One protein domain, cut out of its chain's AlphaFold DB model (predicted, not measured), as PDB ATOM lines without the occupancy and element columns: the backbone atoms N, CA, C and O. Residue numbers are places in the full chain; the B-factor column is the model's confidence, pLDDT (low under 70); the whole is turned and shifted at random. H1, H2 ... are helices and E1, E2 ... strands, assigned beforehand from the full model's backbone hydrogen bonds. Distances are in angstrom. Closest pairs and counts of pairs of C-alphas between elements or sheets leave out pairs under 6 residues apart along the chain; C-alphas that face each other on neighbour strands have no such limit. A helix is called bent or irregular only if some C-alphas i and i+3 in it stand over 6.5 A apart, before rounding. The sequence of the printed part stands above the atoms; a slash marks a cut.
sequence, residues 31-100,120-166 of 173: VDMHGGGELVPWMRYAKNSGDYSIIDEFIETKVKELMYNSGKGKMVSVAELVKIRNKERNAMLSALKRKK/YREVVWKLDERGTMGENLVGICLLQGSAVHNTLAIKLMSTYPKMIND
ATOM      1  N   VAL A  31     245.319 234.313 216.455       96.75
ATOM      2  CA  VAL A  31     244.891 234.873 215.164       96.75
ATOM      3  C   VAL A  31     243.457 234.420 214.911       96.75
ATOM      4  O   VAL A  31     243.207 233.219 214.836       96.75
ATOM      5  N   ASP A  32     242.523 235.359 214.791       93.31
ATOM      6  CA  ASP A  32     241.098 235.047 214.632       93.31
ATOM      7  C   ASP A  32     240.650 234.961 213.153       93.31
ATOM      8  O   ASP A  32     241.394 235.260 212.215       93.31
ATOM      9  N   MET A  33     239.393 234.553 212.942       89.94
ATOM     10  CA  MET A  33     238.754 234.451 211.617       89.94
ATOM     11  C   MET A  33     238.391 235.811 210.990       89.94
ATOM     12  O   MET A  33     237.951 235.857 209.841       89.94
ATOM     13  N   HIS A  34     238.576 236.918 211.704       91.94
ATOM     14  CA  HIS A  34     238.244 238.277 211.271       91.94
ATOM     15  C   HIS A  34     239.494 239.139 211.003       91.94
ATOM     16  O   HIS A  34     239.379 240.340 210.757       91.94
ATOM     17  N   GLY A  35     240.687 238.537 211.032       89.19
ATOM     18  CA  GLY A  35     241.960 239.205 210.760       89.19
ATOM     19  C   GLY A  35     242.558 239.954 211.958       89.19
ATOM     20  O   GLY A  35     243.406 240.837 211.771       89.19
ATOM     21  N   GLY A  36     242.092 239.635 213.166       94.81
ATOM     22  CA  GLY A  36     242.601 240.085 214.457       94.81
ATOM     23  C   GLY A  36     243.338 238.976 215.220       94.81
ATOM     24  O   GLY A  36     244.014 238.136 214.631       94.81
ATOM     25  N   GLY A  37     243.222 238.987 216.546       95.88
ATOM     26  CA  GLY A  37     243.962 238.108 217.458       95.88
ATOM     27  C   GLY A  37     245.234 238.743 218.027       95.88
ATOM     28  O   GLY A  37     245.763 239.727 217.506       95.88
ATOM     29  N   GLU A  38     245.719 238.187 219.137       97.00
ATOM     30  CA  GLU A  38     246.801 238.762 219.945       97.00
ATOM     31  C   GLU A  38     248.114 238.984 219.179       97.00
ATOM     32  O   GLU A  38     248.845 239.923 219.488       97.00
ATOM     33  N   LEU A  39     248.429 238.160 218.174       98.19
ATOM     34  CA  LEU A  39     249.688 238.277 217.427       98.19
ATOM     35  C   LEU A  39     249.659 239.393 216.376       98.19
ATOM     36  O   LEU A  39     250.708 239.922 216.008       98.19
ATOM     37  N   VAL A  40     248.477 239.769 215.881       98.31
ATOM     38  CA  VAL A  40     248.348 240.698 214.750       98.31
ATOM     39  C   VAL A  40     248.836 242.116 215.089       98.31
ATOM     40  O   VAL A  40     249.616 242.662 214.300       98.31
ATOM     41  N   PRO A  41     248.461 242.735 216.230       98.25
ATOM     42  CA  PRO A  41     248.986 244.043 216.619       98.25
ATOM     43  C   PRO A  41     250.508 244.046 216.790       98.25
ATOM     44  O   PRO A  41     251.170 244.966 216.312       98.25
ATOM     45  N   TRP A  42     251.075 242.997 217.391       98.44
ATOM     46  CA  TRP A  42     252.521 242.893 217.605       98.44
ATOM     47  C   TRP A  42     253.290 242.669 216.310       98.44
ATOM     48  O   TRP A  42     254.359 243.244 216.118       98.44
ATOM     49  N   MET A  43     252.713 241.925 215.368       98.44
ATOM     50  CA  MET A  43     253.274 241.805 214.028       98.44
ATOM     51  C   MET A  43     253.248 243.149 213.278       98.44
ATOM     52  O   MET A  43     254.200 243.476 212.570       98.44
ATOM     53  N   ARG A  44     252.189 243.961 213.436       98.31
ATOM     54  CA  ARG A  44     252.134 245.325 212.866       98.31
ATOM     55  C   ARG A  44     253.177 246.240 213.497       98.31
ATOM     56  O   ARG A  44     253.873 246.933 212.761       98.31
ATOM     57  N   TYR A  45     253.295 246.218 214.825       98.44
ATOM     58  CA  TYR A  45     254.332 246.951 215.549       98.44
ATOM     59  C   TYR A  45     255.715 246.594 215.001       98.44
ATOM     60  O   TYR A  45     256.405 247.483 214.516       98.44
ATOM     61  N   ALA A  46     256.053 245.303 214.940       98.25
ATOM     62  CA  ALA A  46     257.358 244.840 214.480       98.25
ATOM     63  C   ALA A  46     257.684 245.257 213.038       98.25
ATOM     64  O   ALA A  46     258.815 245.633 212.739       98.25
ATOM     65  N   LYS A  47     256.692 245.254 212.134       97.31
ATOM     66  CA  LYS A  47     256.880 245.739 210.755       97.31
ATOM     67  C   LYS A  47     257.173 247.239 210.682       97.31
ATOM     68  O   LYS A  47     257.881 247.656 209.771       97.31
ATOM     69  N   ASN A  48     256.623 248.027 211.603       97.62
ATOM     70  CA  ASN A  48     256.766 249.483 211.609       97.62
ATOM     71  C   ASN A  48     258.016 249.946 212.369       97.62
ATOM     72  O   ASN A  48     258.659 250.904 211.953       97.62
ATOM     73  N   SER A  49     258.346 249.293 213.485       97.94
ATOM     74  CA  SER A  49     259.474 249.655 214.352       97.94
ATOM     75  C   SER A  49     260.769 248.918 214.002       97.94
ATOM     76  O   SER A  49     261.846 249.386 214.356       97.94
ATOM     77  N   GLY A  50     260.676 247.758 213.342       97.81
ATOM     78  CA  GLY A  50     261.791 246.823 213.179       97.81
ATOM     79  C   GLY A  50     262.084 245.980 214.428       97.81
ATOM     80  O   GLY A  50     262.977 245.138 214.390       97.81
ATOM     81  N   ASP A  51     261.338 246.172 215.519       98.06
ATOM     82  CA  ASP A  51     261.503 245.446 216.778       98.06
ATOM     83  C   ASP A  51     260.570 244.228 216.834       98.06
ATOM     84  O   ASP A  51     259.355 244.344 217.002       98.06
ATOM     85  N   TYR A  52     261.161 243.041 216.691       98.31
ATOM     86  CA  TYR A  52     260.446 241.764 216.694       98.31
ATOM     87  C   TYR A  52     260.408 241.084 218.071       98.31
ATOM     88  O   TYR A  52     259.788 240.029 218.190       98.31
ATOM     89  N   SER A  53     261.004 241.674 219.113       98.38
ATOM     90  CA  SER A  53     261.177 241.023 220.422       98.38
ATOM     91  C   SER A  53     259.858 240.537 221.036       98.38
ATOM     92  O   SER A  53     259.755 239.382 221.444       98.38
ATOM     93  N   ILE A  54     258.818 241.375 221.014       98.06
ATOM     94  CA  ILE A  54     257.514 241.062 221.617       98.06
ATOM     95  C   ILE A  54     256.808 239.931 220.861       98.06
ATOM     96  O   ILE A  54     256.281 238.998 221.465       98.06
ATOM     97  N   ILE A  55     256.795 239.991 219.525       98.44
ATOM     98  CA  ILE A  55     256.163 238.938 218.722       98.44
ATOM     99  C   ILE A  55     256.945 237.619 218.839       98.44
ATOM    100  O   ILE A  55     256.325 236.560 218.873       98.44
ATOM    101  N   ASP A  56     258.274 237.672 218.965       98.44
ATOM    102  CA  ASP A  56     259.111 236.493 219.206       98.44
ATOM    103  C   ASP A  56     258.838 235.859 220.572       98.44
ATOM    104  O   ASP A  56     258.664 234.642 220.654       98.44
ATOM    105  N   GLU A  57     258.696 236.665 221.625       98.38
ATOM    106  CA  GLU A  57     258.313 236.176 222.950       98.38
ATOM    107  C   GLU A  57     256.931 235.510 222.927       98.38
ATOM    108  O   GLU A  57     256.760 234.415 223.462       98.38
ATOM    109  N   PHE A  58     255.942 236.113 222.260       98.06
ATOM    110  CA  PHE A  58     254.604 235.523 222.135       98.06
ATOM    111  C   PHE A  58     254.614 234.214 221.333       98.06
ATOM    112  O   PHE A  58     253.895 233.274 221.685       98.06
ATOM    113  N   ILE A  59     255.421 234.126 220.272       98.12
ATOM    114  CA  ILE A  59     255.589 232.885 219.507       98.12
ATOM    115  C   ILE A  59     256.199 231.799 220.403       98.12
ATOM    116  O   ILE A  59     255.665 230.690 220.488       98.12
ATOM    117  N   GLU A  60     257.261 232.130 221.132       96.94
ATOM    118  CA  GLU A  60     257.995 231.167 221.948       96.94
ATOM    119  C   GLU A  60     257.238 230.735 223.212       96.94
ATOM    120  O   GLU A  60     257.412 229.607 223.679       96.94
ATOM    121  N   THR A  61     256.384 231.597 223.767       95.94
ATOM    122  CA  THR A  61     255.621 231.312 224.992       95.94
ATOM    123  C   THR A  61     254.226 230.770 224.706       95.94
ATOM    124  O   THR A  61     253.850 229.770 225.303       95.94
ATOM    125  N   LYS A  62     253.465 231.362 223.776       97.00
ATOM    126  CA  LYS A  62     252.052 231.004 223.550       97.00
ATOM    127  C   LYS A  62     251.856 230.047 222.382       97.00
ATOM    128  O   LYS A  62     251.107 229.080 222.493       97.00
ATOM    129  N   VAL A  63     252.517 230.288 221.248       97.44
ATOM    130  CA  VAL A  63     252.328 229.444 220.051       97.44
ATOM    131  C   VAL A  63     252.938 228.058 220.277       97.44
ATOM    132  O   VAL A  63     252.322 227.043 219.948       97.44
ATOM    133  N   LYS A  64     254.123 228.002 220.895       96.75
ATOM    134  CA  LYS A  64     254.835 226.753 221.208       96.75
ATOM    135  C   LYS A  64     254.009 225.762 222.032       96.75
ATOM    136  O   LYS A  64     254.114 224.553 221.816       96.75
ATOM    137  N   GLU A  65     253.165 226.247 222.945       96.56
ATOM    138  CA  GLU A  65     252.304 225.406 223.790       96.56
ATOM    139  C   GLU A  65     251.290 224.581 222.988       96.56
ATOM    140  O   GLU A  65     250.868 223.508 223.434       96.56
ATOM    141  N   LEU A  66     250.936 225.034 221.785       97.50
ATOM    142  CA  LEU A  66     249.982 224.372 220.892       97.50
ATOM    143  C   LEU A  66     250.646 223.303 220.006       97.50
ATOM    144  O   LEU A  66     249.980 222.660 219.196       97.50
ATOM    145  N   MET A  67     251.951 223.062 220.172       97.62
ATOM    146  CA  MET A  67     252.720 222.110 219.369       97.62
ATOM    147  C   MET A  67     253.155 220.877 220.157       97.62
ATOM    148  O   MET A  67     253.410 220.917 221.363       97.62
ATOM    149  N   TYR A  68     253.298 219.753 219.459       97.94
ATOM    150  CA  TYR A  68     253.955 218.574 219.999       97.94
ATOM    151  C   TYR A  68     255.445 218.838 220.186       97.94
ATOM    152  O   TYR A  68     256.129 219.327 219.283       97.94
ATOM    153  N   ASN A  69     255.954 218.444 221.356       97.00
ATOM    154  CA  ASN A  69     257.381 218.457 221.673       97.00
ATOM    155  C   ASN A  69     258.040 219.814 221.379       97.00
ATOM    156  O   ASN A  69     259.139 219.862 220.823       97.00
ATOM    157  N   SER A  70     257.344 220.908 221.709       95.25
ATOM    158  CA  SER A  70     257.831 222.280 221.520       95.25
ATOM    159  C   SER A  70     258.254 222.575 220.075       95.25
ATOM    160  O   SER A  70     259.329 223.115 219.831       95.25
ATOM    161  N   GLY A  71     257.446 222.143 219.102       95.38
ATOM    162  CA  GLY A  71     257.702 222.358 217.675       95.38
ATOM    163  C   GLY A  71     258.544 221.270 216.999       95.38
ATOM    164  O   GLY A  71     258.706 221.291 215.781       95.38
ATOM    165  N   LYS A  72     259.047 220.275 217.746       95.44
ATOM    166  CA  LYS A  72     259.806 219.149 217.164       95.44
ATOM    167  C   LYS A  72     258.929 218.143 216.419       95.44
ATOM    168  O   LYS A  72     259.468 217.399 215.599       95.44
ATOM    169  N   GLY A  73     257.627 218.138 216.708       95.38
ATOM    170  CA  GLY A  73     256.632 217.258 216.105       95.38
ATOM    171  C   GLY A  73     256.516 215.880 216.748       95.38
ATOM    172  O   GLY A  73     257.245 215.526 217.679       95.38
ATOM    173  N   LYS A  74     255.532 215.117 216.272       95.31
ATOM    174  CA  LYS A  74     255.176 213.758 216.694       95.31
ATOM    175  C   LYS A  74     254.842 212.927 215.457       95.31
ATOM    176  O   LYS A  74     254.141 213.395 214.568       95.31
ATOM    177  N   MET A  75     255.289 211.673 215.428       94.81
ATOM    178  CA  MET A  75     254.851 210.717 214.410       94.81
ATOM    179  C   MET A  75     253.438 210.226 214.734       94.81
ATOM    180  O   MET A  75     253.205 209.636 215.790       94.81
ATOM    181  N   VAL A  76     252.500 210.468 213.825       93.94
ATOM    182  CA  VAL A  76     251.093 210.065 213.935       93.94
ATOM    183  C   VAL A  76     250.792 209.060 212.837       93.94
ATOM    184  O   VAL A  76     251.212 209.248 211.697       93.94
ATOM    185  N   SER A  77     250.087 207.974 213.156       93.19
ATOM    186  CA  SER A  77     249.751 206.986 212.129       93.19
ATOM    187  C   SER A  77     248.795 207.581 211.093       93.19
ATOM    188  O   SER A  77     247.851 208.293 211.441       93.19
ATOM    189  N   VAL A  78     248.984 207.251 209.814       91.06
ATOM    190  CA  VAL A  78     248.058 207.706 208.761       91.06
ATOM    191  C   VAL A  78     246.637 207.198 209.036       91.06
ATOM    192  O   VAL A  78     245.674 207.930 208.843       91.06
ATOM    193  N   ALA A  79     246.495 205.988 209.583       89.75
ATOM    194  CA  ALA A  79     245.199 205.437 209.979       89.75
ATOM    195  C   ALA A  79     244.476 206.287 211.042       89.75
ATOM    196  O   ALA A  79     243.252 206.399 211.007       89.75
ATOM    197  N   GLU A  80     245.205 206.886 211.985       90.94
ATOM    198  CA  GLU A  80     244.645 207.806 212.979       90.94
ATOM    199  C   GLU A  80     244.191 209.118 212.331       90.94
ATOM    200  O   GLU A  80     243.057 209.535 212.554       90.94
ATOM    201  N   LEU A  81     245.008 209.707 211.453       92.06
ATOM    202  CA  LEU A  81     244.639 210.920 210.710       92.06
ATOM    203  C   LEU A  81     243.395 210.701 209.838       92.06
ATOM    204  O   LEU A  81     242.481 211.520 209.850       92.06
ATOM    205  N   VAL A  82     243.316 209.562 209.143       89.88
ATOM    206  CA  VAL A  82     242.145 209.178 208.338       89.88
ATOM    207  C   VAL A  82     240.899 209.012 209.211       89.88
ATOM    208  O   VAL A  82     239.814 209.428 208.810       89.88
ATOM    209  N   LYS A  83     241.026 208.431 210.413       88.75
ATOM    210  CA  LYS A  83     239.904 208.316 211.361       88.75
ATOM    211  C   LYS A  83     239.421 209.676 211.853       88.75
ATOM    212  O   LYS A  83     238.211 209.849 211.981       88.75
ATOM    213  N   ILE A  84     240.344 210.599 212.136       90.00
ATOM    214  CA  ILE A  84     240.015 211.958 212.578       90.00
ATOM    215  C   ILE A  84     239.315 212.717 211.457       90.00
ATOM    216  O   ILE A  84     238.228 213.236 211.693       90.00
ATOM    217  N   ARG A  85     239.881 212.695 210.242       88.88
ATOM    218  CA  ARG A  85     239.258 213.316 209.075       88.88
ATOM    219  C   ARG A  85     237.866 212.747 208.864       88.88
ATOM    220  O   ARG A  85     236.914 213.493 208.848       88.88
ATOM    221  N   ASN A  86     237.711 211.426 208.838       86.81
ATOM    222  CA  ASN A  86     236.427 210.791 208.533       86.81
ATOM    223  C   ASN A  86     235.445 210.697 209.721       86.81
ATOM    224  O   ASN A  86     234.552 209.840 209.719       86.81
ATOM    225  N   LYS A  87     235.633 211.482 210.789       85.38
ATOM    226  CA  LYS A  87     234.901 211.317 212.054       85.38
ATOM    227  C   LYS A  87     233.389 211.474 211.880       85.38
ATOM    228  O   LYS A  87     232.638 210.665 212.431       85.38
ATOM    229  N   GLU A  88     232.942 212.462 211.111       81.44
ATOM    230  CA  GLU A  88     231.515 212.739 210.907       81.44
ATOM    231  C   GLU A  88     230.842 211.634 210.097       81.44
ATOM    232  O   GLU A  88     229.834 211.058 210.524       81.44
ATOM    233  N   ARG A  89     231.469 211.232 208.987       81.31
ATOM    234  CA  ARG A  89     231.016 210.092 208.180       81.31
ATOM    235  C   ARG A  89     230.958 208.805 208.997       81.31
ATOM    236  O   ARG A  89     229.977 208.067 208.919       81.31
ATOM    237  N   ASN A  90     231.970 208.542 209.822       81.69
ATOM    238  CA  ASN A  90     232.012 207.363 210.687       81.69
ATOM    239  C   ASN A  90     230.893 207.378 211.741       81.69
ATOM    240  O   ASN A  90     230.290 206.331 212.017       81.69
ATOM    241  N   ALA A  91     230.571 208.546 212.302       82.88
ATOM    242  CA  ALA A  91     229.457 208.711 213.234       82.88
ATOM    243  C   ALA A  91     228.101 208.475 212.545       82.88
ATOM    244  O   ALA A  91     227.272 207.718 213.062       82.88
ATOM    245  N   MET A  92     227.904 209.038 211.347       80.75
ATOM    246  CA  MET A  92     226.694 208.846 210.542       80.75
ATOM    247  C   MET A  92     226.505 207.377 210.145       80.75
ATOM    248  O   MET A  92     225.433 206.809 210.363       80.75
ATOM    249  N   LEU A  93     227.554 206.723 209.633       79.19
ATOM    250  CA  LEU A  93     227.530 205.299 209.288       79.19
ATOM    251  C   LEU A  93     227.196 204.429 210.503       79.19
ATOM    252  O   LEU A  93     226.408 203.487 210.396       79.19
ATOM    253  N   SER A  94     227.752 204.756 211.670       76.38
ATOM    254  CA  SER A  94     227.456 204.049 212.920       76.38
ATOM    255  C   SER A  94     225.996 204.233 213.350       76.38
ATOM    256  O   SER A  94     225.348 203.268 213.760       76.38
ATOM    257  N   ALA A  95     225.438 205.438 213.208       76.19
ATOM    258  CA  ALA A  95     224.027 205.707 213.487       76.19
ATOM    259  C   ALA A  95     223.087 204.975 212.509       76.19
ATOM    260  O   ALA A  95     222.107 204.364 212.937       76.19
ATOM    261  N   LEU A  96     223.420 204.959 211.214       74.06
ATOM    262  CA  LEU A  96     222.663 204.241 210.185       74.06
ATOM    263  C   LEU A  96     222.694 202.719 210.400       74.06
ATOM    264  O   LEU A  96     221.650 202.076 210.287       74.06
ATOM    265  N   LYS A  97     223.848 202.146 210.774       70.12
ATOM    266  CA  LYS A  97     223.987 200.715 211.121       70.12
ATOM    267  C   LYS A  97     223.140 200.313 212.332       70.12
ATOM    268  O   LYS A  97     222.618 199.204 212.357       70.12
ATOM    269  N   ARG A  98     222.969 201.197 213.322       69.44
ATOM    270  CA  ARG A  98     222.046 200.956 214.448       69.44
ATOM    271  C   ARG A  98     220.577 200.974 214.012       69.44
ATOM    272  O   ARG A  98     219.775 200.248 214.584       69.44
ATOM    273  N   LYS A  99     220.235 201.775 212.996       66.94
ATOM    274  CA  LYS A  99     218.862 201.943 212.488       66.94
ATOM    275  C   LYS A  99     218.441 200.861 211.481       66.94
ATOM    276  O   LYS A  99     217.271 200.499 211.435       66.94
ATOM    277  N   LYS A 100     219.376 200.325 210.689       58.12
ATOM    278  CA  LYS A 100     219.168 199.177 209.787       58.12
ATOM    279  C   LYS A 100     219.915 197.962 210.340       58.12
ATOM    280  O   LYS A 100     221.115 197.827 210.116       58.12
ATOM    281  N   TYR A 120     253.225 206.509 208.872       90.88
ATOM    282  CA  TYR A 120     253.219 207.625 209.805       90.88
ATOM    283  C   TYR A 120     253.484 208.962 209.110       90.88
ATOM    284  O   TYR A 120     254.289 209.055 208.190       90.88
ATOM    285  N   ARG A 121     252.876 210.032 209.601       92.44
ATOM    286  CA  ARG A 121     253.197 211.401 209.202       92.44
ATOM    287  C   ARG A 121     253.751 212.147 210.405       92.44
ATOM    288  O   ARG A 121     253.261 211.962 211.519       92.44
ATOM    289  N   GLU A 122     254.767 212.969 210.187       94.19
ATOM    290  CA  GLU A 122     255.190 213.928 211.203       94.19
ATOM    291  C   GLU A 122     254.147 215.047 211.284       94.19
ATOM    292  O   GLU A 122     253.803 215.651 210.270       94.19
ATOM    293  N   VAL A 123     253.628 215.287 212.487       96.19
ATOM    294  CA  VAL A 123     252.677 216.360 212.786       96.19
ATOM    295  C   VAL A 123     253.267 217.228 213.890       96.19
ATOM    296  O   VAL A 123     253.665 216.722 214.942       96.19
ATOM    297  N   VAL A 124     253.335 218.532 213.657       97.56
ATOM    298  CA  VAL A 124     253.908 219.518 214.575       97.56
ATOM    299  C   VAL A 124     252.859 220.094 215.497       97.56
ATOM    300  O   VAL A 124     253.035 220.067 216.713       97.56
ATOM    301  N   TRP A 125     251.763 220.601 214.951       97.88
ATOM    302  CA  TRP A 125     250.702 221.181 215.758       97.88
ATOM    303  C   TRP A 125     249.894 220.076 216.448       97.88
ATOM    304  O   TRP A 125     249.680 219.003 215.877       97.88
ATOM    305  N   LYS A 126     249.411 220.307 217.666       97.44
ATOM    306  CA  LYS A 126     248.609 219.320 218.402       97.44
ATOM    307  C   LYS A 126     247.271 219.064 217.703       97.44
ATOM    308  O   LYS A 126     246.619 220.000 217.246       97.44
ATOM    309  N   LEU A 127     246.869 217.799 217.568       95.25
ATOM    310  CA  LEU A 127     245.632 217.429 216.858       95.25
ATOM    311  C   LEU A 127     244.372 217.937 217.578       95.25
ATOM    312  O   LEU A 127     243.383 218.250 216.927       95.25
ATOM    313  N   ASP A 128     244.430 218.047 218.902       94.00
ATOM    314  CA  ASP A 128     243.385 218.561 219.792       94.00
ATOM    315  C   ASP A 128     243.379 220.092 219.932       94.00
ATOM    316  O   ASP A 128     242.423 220.649 220.460       94.00
ATOM    317  N   GLU A 129     244.395 220.779 219.405       95.75
ATOM    318  CA  GLU A 129     244.495 222.249 219.391       95.75
ATOM    319  C   GLU A 129     244.254 222.826 217.983       95.75
ATOM    320  O   GLU A 129     244.635 223.962 217.685       95.75
ATOM    321  N   ARG A 130     243.681 222.027 217.076       93.81
ATOM    322  CA  ARG A 130     243.299 222.448 215.720       93.81
ATOM    323  C   ARG A 130     242.056 223.326 215.736       93.81
ATOM    324  O   ARG A 130     241.247 223.240 216.654       93.81
ATOM    325  N   GLY A 131     241.906 224.139 214.696       93.12
ATOM    326  CA  GLY A 131     240.730 224.982 214.515       93.12
ATOM    327  C   GLY A 131     239.499 224.179 214.121       93.12
ATOM    328  O   GLY A 131     239.551 222.958 213.939       93.12
ATOM    329  N   THR A 132     238.382 224.883 213.971       89.38
ATOM    330  CA  THR A 132     237.107 224.297 213.531       89.38
ATOM    331  C   THR A 132     237.226 223.576 212.190       89.38
ATOM    332  O   THR A 132     236.557 222.567 211.988       89.38
ATOM    333  N   MET A 133     238.120 224.032 211.310       86.12
ATOM    334  CA  MET A 133     238.333 223.487 209.968       86.12
ATOM    335  C   MET A 133     239.550 222.548 209.922       86.12
ATOM    336  O   MET A 133     240.002 222.138 208.853       86.12
ATOM    337  N   GLY A 134     240.090 222.156 211.081       92.00
ATOM    338  CA  GLY A 134     241.259 221.284 211.169       92.00
ATOM    339  C   GLY A 134     242.582 221.972 210.815       92.00
ATOM    340  O   GLY A 134     243.580 221.285 210.592       92.00
ATOM    341  N   GLU A 135     242.599 223.300 210.761       93.06
ATOM    342  CA  GLU A 135     243.748 224.144 210.458       93.06
ATOM    343  C   GLU A 135     244.640 224.398 211.680       93.06
ATOM    344  O   GLU A 135     244.237 224.238 212.836       93.06
ATOM    345  N   ASN A 136     245.876 224.816 211.414       96.19
ATOM    346  CA  ASN A 136     246.792 225.364 212.411       96.19
ATOM    347  C   ASN A 136     246.931 226.891 212.235       96.19
ATOM    348  O   ASN A 136     246.288 227.499 211.376       96.19
ATOM    349  N   LEU A 137     247.804 227.517 213.029       96.38
ATOM    350  CA  LEU A 137     247.987 228.971 213.018       96.38
ATOM    351  C   LEU A 137     248.543 229.531 211.690       96.38
ATOM    352  O   LEU A 137     248.272 230.674 211.329       96.38
ATOM    353  N   VAL A 138     249.304 228.736 210.932       96.56
ATOM    354  CA  VAL A 138     249.725 229.126 209.576       96.56
ATOM    355  C   VAL A 138     248.533 229.060 208.623       96.56
ATOM    356  O   VAL A 138     248.333 229.987 207.845       96.56
ATOM    357  N   GLY A 139     247.699 228.022 208.734       94.94
ATOM    358  CA  GLY A 139     246.466 227.882 207.960       94.94
ATOM    359  C   GLY A 139     245.543 229.096 208.087       94.94
ATOM    360  O   GLY A 139     245.172 229.672 207.070       94.94
ATOM    361  N   ILE A 140     245.253 229.556 209.312       95.12
ATOM    362  CA  ILE A 140     244.433 230.765 209.530       95.12
ATOM    363  C   ILE A 140     245.083 232.018 208.925       95.12
ATOM    364  O   ILE A 140     244.396 232.815 208.290       95.12
ATOM    365  N   CYS A 141     246.408 232.177 209.029       96.69
ATOM    366  CA  CYS A 141     247.105 233.306 208.408       96.69
ATOM    367  C   CYS A 141     246.958 233.297 206.877       96.69
ATOM    368  O   CYS A 141     246.731 234.348 206.278       96.69
ATOM    369  N   LEU A 142     247.063 232.121 206.252       94.38
ATOM    370  CA  LEU A 142     246.910 231.963 204.804       94.38
ATOM    371  C   LEU A 142     245.459 232.158 204.346       94.38
ATOM    372  O   LEU A 142     245.243 232.717 203.275       94.38
ATOM    373  N   LEU A 143     244.476 231.764 205.163       93.12
ATOM    374  CA  LEU A 143     243.059 232.048 204.912       93.12
ATOM    375  C   LEU A 143     242.756 233.552 204.983       93.12
ATOM    376  O   LEU A 143     241.998 234.056 204.160       93.12
ATOM    377  N   GLN A 144     243.367 234.280 205.926       95.06
ATOM    378  CA  GLN A 144     243.222 235.739 206.017       95.06
ATOM    379  C   GLN A 144     243.916 236.478 204.867       95.06
ATOM    380  O   GLN A 144     243.416 237.493 204.385       95.06
ATOM    381  N   GLY A 145     245.108 236.030 204.464       95.44
ATOM    382  CA  GLY A 145     245.804 236.486 203.255       95.44
ATOM    383  C   GLY A 145     246.295 237.941 203.243       95.44
ATOM    384  O   GLY A 145     246.911 238.370 202.263       95.44
ATOM    385  N   SER A 146     246.064 238.730 204.298       97.19
ATOM    386  CA  SER A 146     246.539 240.119 204.347       97.19
ATOM    387  C   SER A 146     248.065 240.197 204.488       97.19
ATOM    388  O   SER A 146     248.718 239.278 204.984       97.19
ATOM    389  N   ALA A 147     248.659 241.337 204.121       97.38
ATOM    390  CA  ALA A 147     250.112 241.520 204.177       97.38
ATOM    391  C   ALA A 147     250.715 241.322 205.580       97.38
ATOM    392  O   ALA A 147     251.895 241.006 205.693       97.38
ATOM    393  N   VAL A 148     249.947 241.536 206.654       98.06
ATOM    394  CA  VAL A 148     250.405 241.265 208.029       98.06
ATOM    395  C   VAL A 148     250.378 239.765 208.319       98.06
ATOM    396  O   VAL A 148     251.355 239.243 208.849       98.06
ATOM    397  N   HIS A 149     249.313 239.066 207.916       98.50
ATOM    398  CA  HIS A 149     249.177 237.622 208.117       98.50
ATOM    399  C   HIS A 149     250.201 236.830 207.306       98.50
ATOM    400  O   HIS A 149     250.802 235.905 207.837       98.50
ATOM    401  N   ASN A 150     250.483 237.232 206.064       98.06
ATOM    402  CA  ASN A 150     251.509 236.574 205.251       98.06
ATOM    403  C   ASN A 150     252.903 236.729 205.878       98.06
ATOM    404  O   ASN A 150     253.666 235.768 205.934       98.06
ATOM    405  N   THR A 151     253.229 237.915 206.413       98.06
ATOM    406  CA  THR A 151     254.489 238.108 207.149       98.06
ATOM    407  C   THR A 151     254.526 237.261 208.426       98.06
ATOM    408  O   THR A 151     255.549 236.639 208.708       98.06
ATOM    409  N   LEU A 152     253.415 237.181 209.168       98.50
ATOM    410  CA  LEU A 152     253.318 236.335 210.358       98.50
ATOM    411  C   LEU A 152     253.488 234.847 210.016       98.50
ATOM    412  O   LEU A 152     254.251 234.159 210.687       98.50
ATOM    413  N   ALA A 153     252.857 234.360 208.946       98.00
ATOM    414  CA  ALA A 153     252.992 232.984 208.471       98.00
ATOM    415  C   ALA A 153     254.448 232.637 208.129       98.00
ATOM    416  O   ALA A 153     254.953 231.602 208.561       98.00
ATOM    417  N   ILE A 154     255.150 233.523 207.413       97.75
ATOM    418  CA  ILE A 154     256.578 233.355 207.103       97.75
ATOM    419  C   ILE A 154     257.403 233.295 208.391       97.75
ATOM    420  O   ILE A 154     258.273 232.433 208.514       97.75
ATOM    421  N   LYS A 155     257.120 234.162 209.370       97.88
ATOM    422  CA  LYS A 155     257.827 234.161 210.655       97.88
ATOM    423  C   LYS A 155     257.593 232.857 211.421       97.88
ATOM    424  O   LYS A 155     258.557 232.227 211.832       97.88
ATOM    425  N   LEU A 156     256.343 232.400 211.519       97.81
ATOM    426  CA  LEU A 156     255.979 231.126 212.151       97.81
ATOM    427  C   LEU A 156     256.688 229.929 211.503       97.81
ATOM    428  O   LEU A 156     257.226 229.085 212.214       97.81
ATOM    429  N   MET A 157     256.725 229.870 210.169       96.50
ATOM    430  CA  MET A 157     257.437 228.815 209.439       96.50
ATOM    431  C   MET A 157     258.959 228.930 209.579       96.50
ATOM    432  O   MET A 157     259.647 227.918 209.560       96.50
ATOM    433  N   SER A 158     259.492 230.138 209.751       97.19
ATOM    434  CA  SER A 158     260.927 230.334 209.989       97.19
ATOM    435  C   SER A 158     261.326 229.861 211.393       97.19
ATOM    436  O   SER A 158     262.379 229.249 211.553       97.19
ATOM    437  N   THR A 159     260.469 230.091 212.397       97.38
ATOM    438  CA  THR A 159     260.676 229.632 213.783       97.38
ATOM    439  C   THR A 159     260.438 228.127 213.940       97.38
ATOM    440  O   THR A 159     261.198 227.450 214.630       97.38
ATOM    441  N   TYR A 160     259.416 227.574 213.275       97.00
ATOM    442  CA  TYR A 160     259.055 226.152 213.348       97.00
ATOM    443  C   TYR A 160     258.936 225.518 211.946       97.00
ATOM    444  O   TYR A 160     257.830 225.211 211.493       97.00
ATOM    445  N   PRO A 161     260.066 225.247 211.258       95.69
ATOM    446  CA  PRO A 161     260.079 224.826 209.850       95.69
ATOM    447  C   PRO A 161     259.298 223.551 209.554       95.69
ATOM    448  O   PRO A 161     258.660 223.433 208.513       95.69
ATOM    449  N   LYS A 162     259.288 222.601 210.493       94.88
ATOM    450  CA  LYS A 162     258.564 221.334 210.341       94.88
ATOM    451  C   LYS A 162     257.050 221.507 210.226       94.88
ATOM    452  O   LYS A 162     256.380 220.588 209.765       94.88
ATOM    453  N   MET A 163     256.501 222.660 210.621       93.00
ATOM    454  CA  MET A 163     255.066 222.932 210.511       93.00
ATOM    455  C   MET A 163     254.582 222.902 209.054       93.00
ATOM    456  O   MET A 163     253.404 222.655 208.822       93.00
ATOM    457  N   ILE A 164     255.481 223.052 208.073       90.88
ATOM    458  CA  ILE A 164     255.173 222.866 206.646       90.88
ATOM    459  C   ILE A 164     254.623 221.464 206.323       90.88
ATOM    460  O   ILE A 164     253.930 221.283 205.326       90.88
ATOM    461  N   ASN A 165     254.916 220.465 207.166       90.56
ATOM    462  CA  ASN A 165     254.451 219.091 206.983       90.56
ATOM    463  C   ASN A 165     253.009 218.873 207.472       90.56
ATOM    464  O   ASN A 165     252.401 217.845 207.136       90.56
ATOM    465  N   ASP A 166     252.462 219.809 208.253       93.94
ATOM    466  CA  ASP A 166     251.103 219.714 208.775       93.94
ATOM    467  C   ASP A 166     250.066 219.826 207.656       93.94
ATOM    468  O   ASP A 166     250.246 220.517 206.659       93.94
TER     469      ASP A 166
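AT A GLANCE: This is residues 31 to 100 and 120 to 166 of the 173 residues of the protein "Nanchung (inferred by orthology to a D. melanogaster protein)" of Anisakis simplex (UniProt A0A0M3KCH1). Two helical hairpins, H1 with H2 and H6 with H7, meet where H7 crosses H1, and from the far end of this body a helical arm sticks out, residues 86 to 100, with H5 in it. Between the hairpins and the arm lie a small two-stranded ribbon, E1 and E2, the short helices H3 and H8 near it, and H4, which leads from the ribbon toward the arm; the unnamed loop of residues 124 to 136 runs through the middle of the domain. The printed part has 117 residues with eight named helices and two named strands, in the order H1, H2, H3, E1, H4, H5, E2, H6, H7, H8; the sheet order is E1 - E2, antiparallel, and the class is mostly helix. The whole is loose, with a radius of gyration of the C-alphas of 17.2 A, and spans 64 by 29 by 19 A, the arm adding much of the length.

IN THESE COORDINATES: H1 is residues 39 to 49, 15.3 A from first to last C-alpha, and begins at C-alpha 39 at (249.688, 238.277, 217.427). H2 is residues 53 to 66, 20.1 A long; it is neither bent nor irregular, but only just: C-alphas 60 and 63 are 6.2 A apart. H3 is residues 68 to 71, E1 residues 74 to 77 and H4 residues 78 to 85. H5 is residues 87 to 99, 18.6 A long, and its C-alpha 99 is at (218.862, 201.943, 212.488). E2 is residues 120 to 123, H6 residues 137 to 144, and H7 residues 147 to 159, 18.6 A long. H8 is residues 161 to 165, ending at C-alpha 165 at (254.451, 219.091, 206.983); it too is neither bent nor irregular, but only just, with C-alphas 161 and 164 6.2 A apart.

HOW THE PARTS SIT: H1 and H2 form a helical hairpin at a shallow tilt of 23 degrees, opposite ways; H2 touches H1 with residues 54 to 58 alone, and the closest C-alphas are those of Trp 42 and Ile 55, 5.5 A apart. H7 touches H1 with residues 148 to 152 alone, about perpendicular at 83 degrees, the closest C-alphas being those of Arg 44 and Val 148, 6.5 A apart. H6 and H7 form the other helical hairpin, at a shallow tilt of 19 degrees, opposite ways, with the C-alphas of Cys 141 and His 149 closest at 4.8 A. H2 and H7 are close but not clearly touching, with the C-alphas of Ile 59 and Leu 156 closest at 7.6 A. H3 is close to H2 but not clearly touching, with the C-alphas of Lys 64 and Ser 70 closest at 5.4 A. H7 and H8 are close but not clearly touching, with the C-alphas of Met 157 and Met 163 closest at 6.4 A. E1 and E2 are antiparallel at 141 degrees, with N 74 and O 123 at 2.8 A and N 121 and O 76 at 2.8 A, within hydrogen-bond range. The closest C-alphas of E2 and H8 are those of Val 123 and Asn 165, 6.7 A apart. The closest C-alphas of H4 and E2 are those of Val 78 and Tyr 120, 5.3 A apart. H4 and H5 are close but not clearly touching, about perpendicular at 75 degrees, with the C-alphas of Lys 83 and Asn 90 closest at 8.0 A. Every O i to N i+4 pair is within hydrogen-bond range in H1, H4, H5, H6 and H7; H2 has 7 of 10, H8 has 0 of 1 but 2 of 2 O i to N i+3 pairs, and H3 is too short for an i+4 pair.

THE WHOLE: The two C-alphas farthest apart are those of Ser 49 and Lys 100, 64.8 A. Residues 86 to 100 stand free; the other 102 residues span 46 by 25 by 17 A. Residues 101 to 119 are not printed, and C-alphas 100 and 120 are 35.1 A apart across this cut. Of the links that are printed whole, E2 to H6 is long, with 13 residues, and the others are tight. The mean pLDDT of the printed part is 93.1, and residues 98 to 100 are under 70.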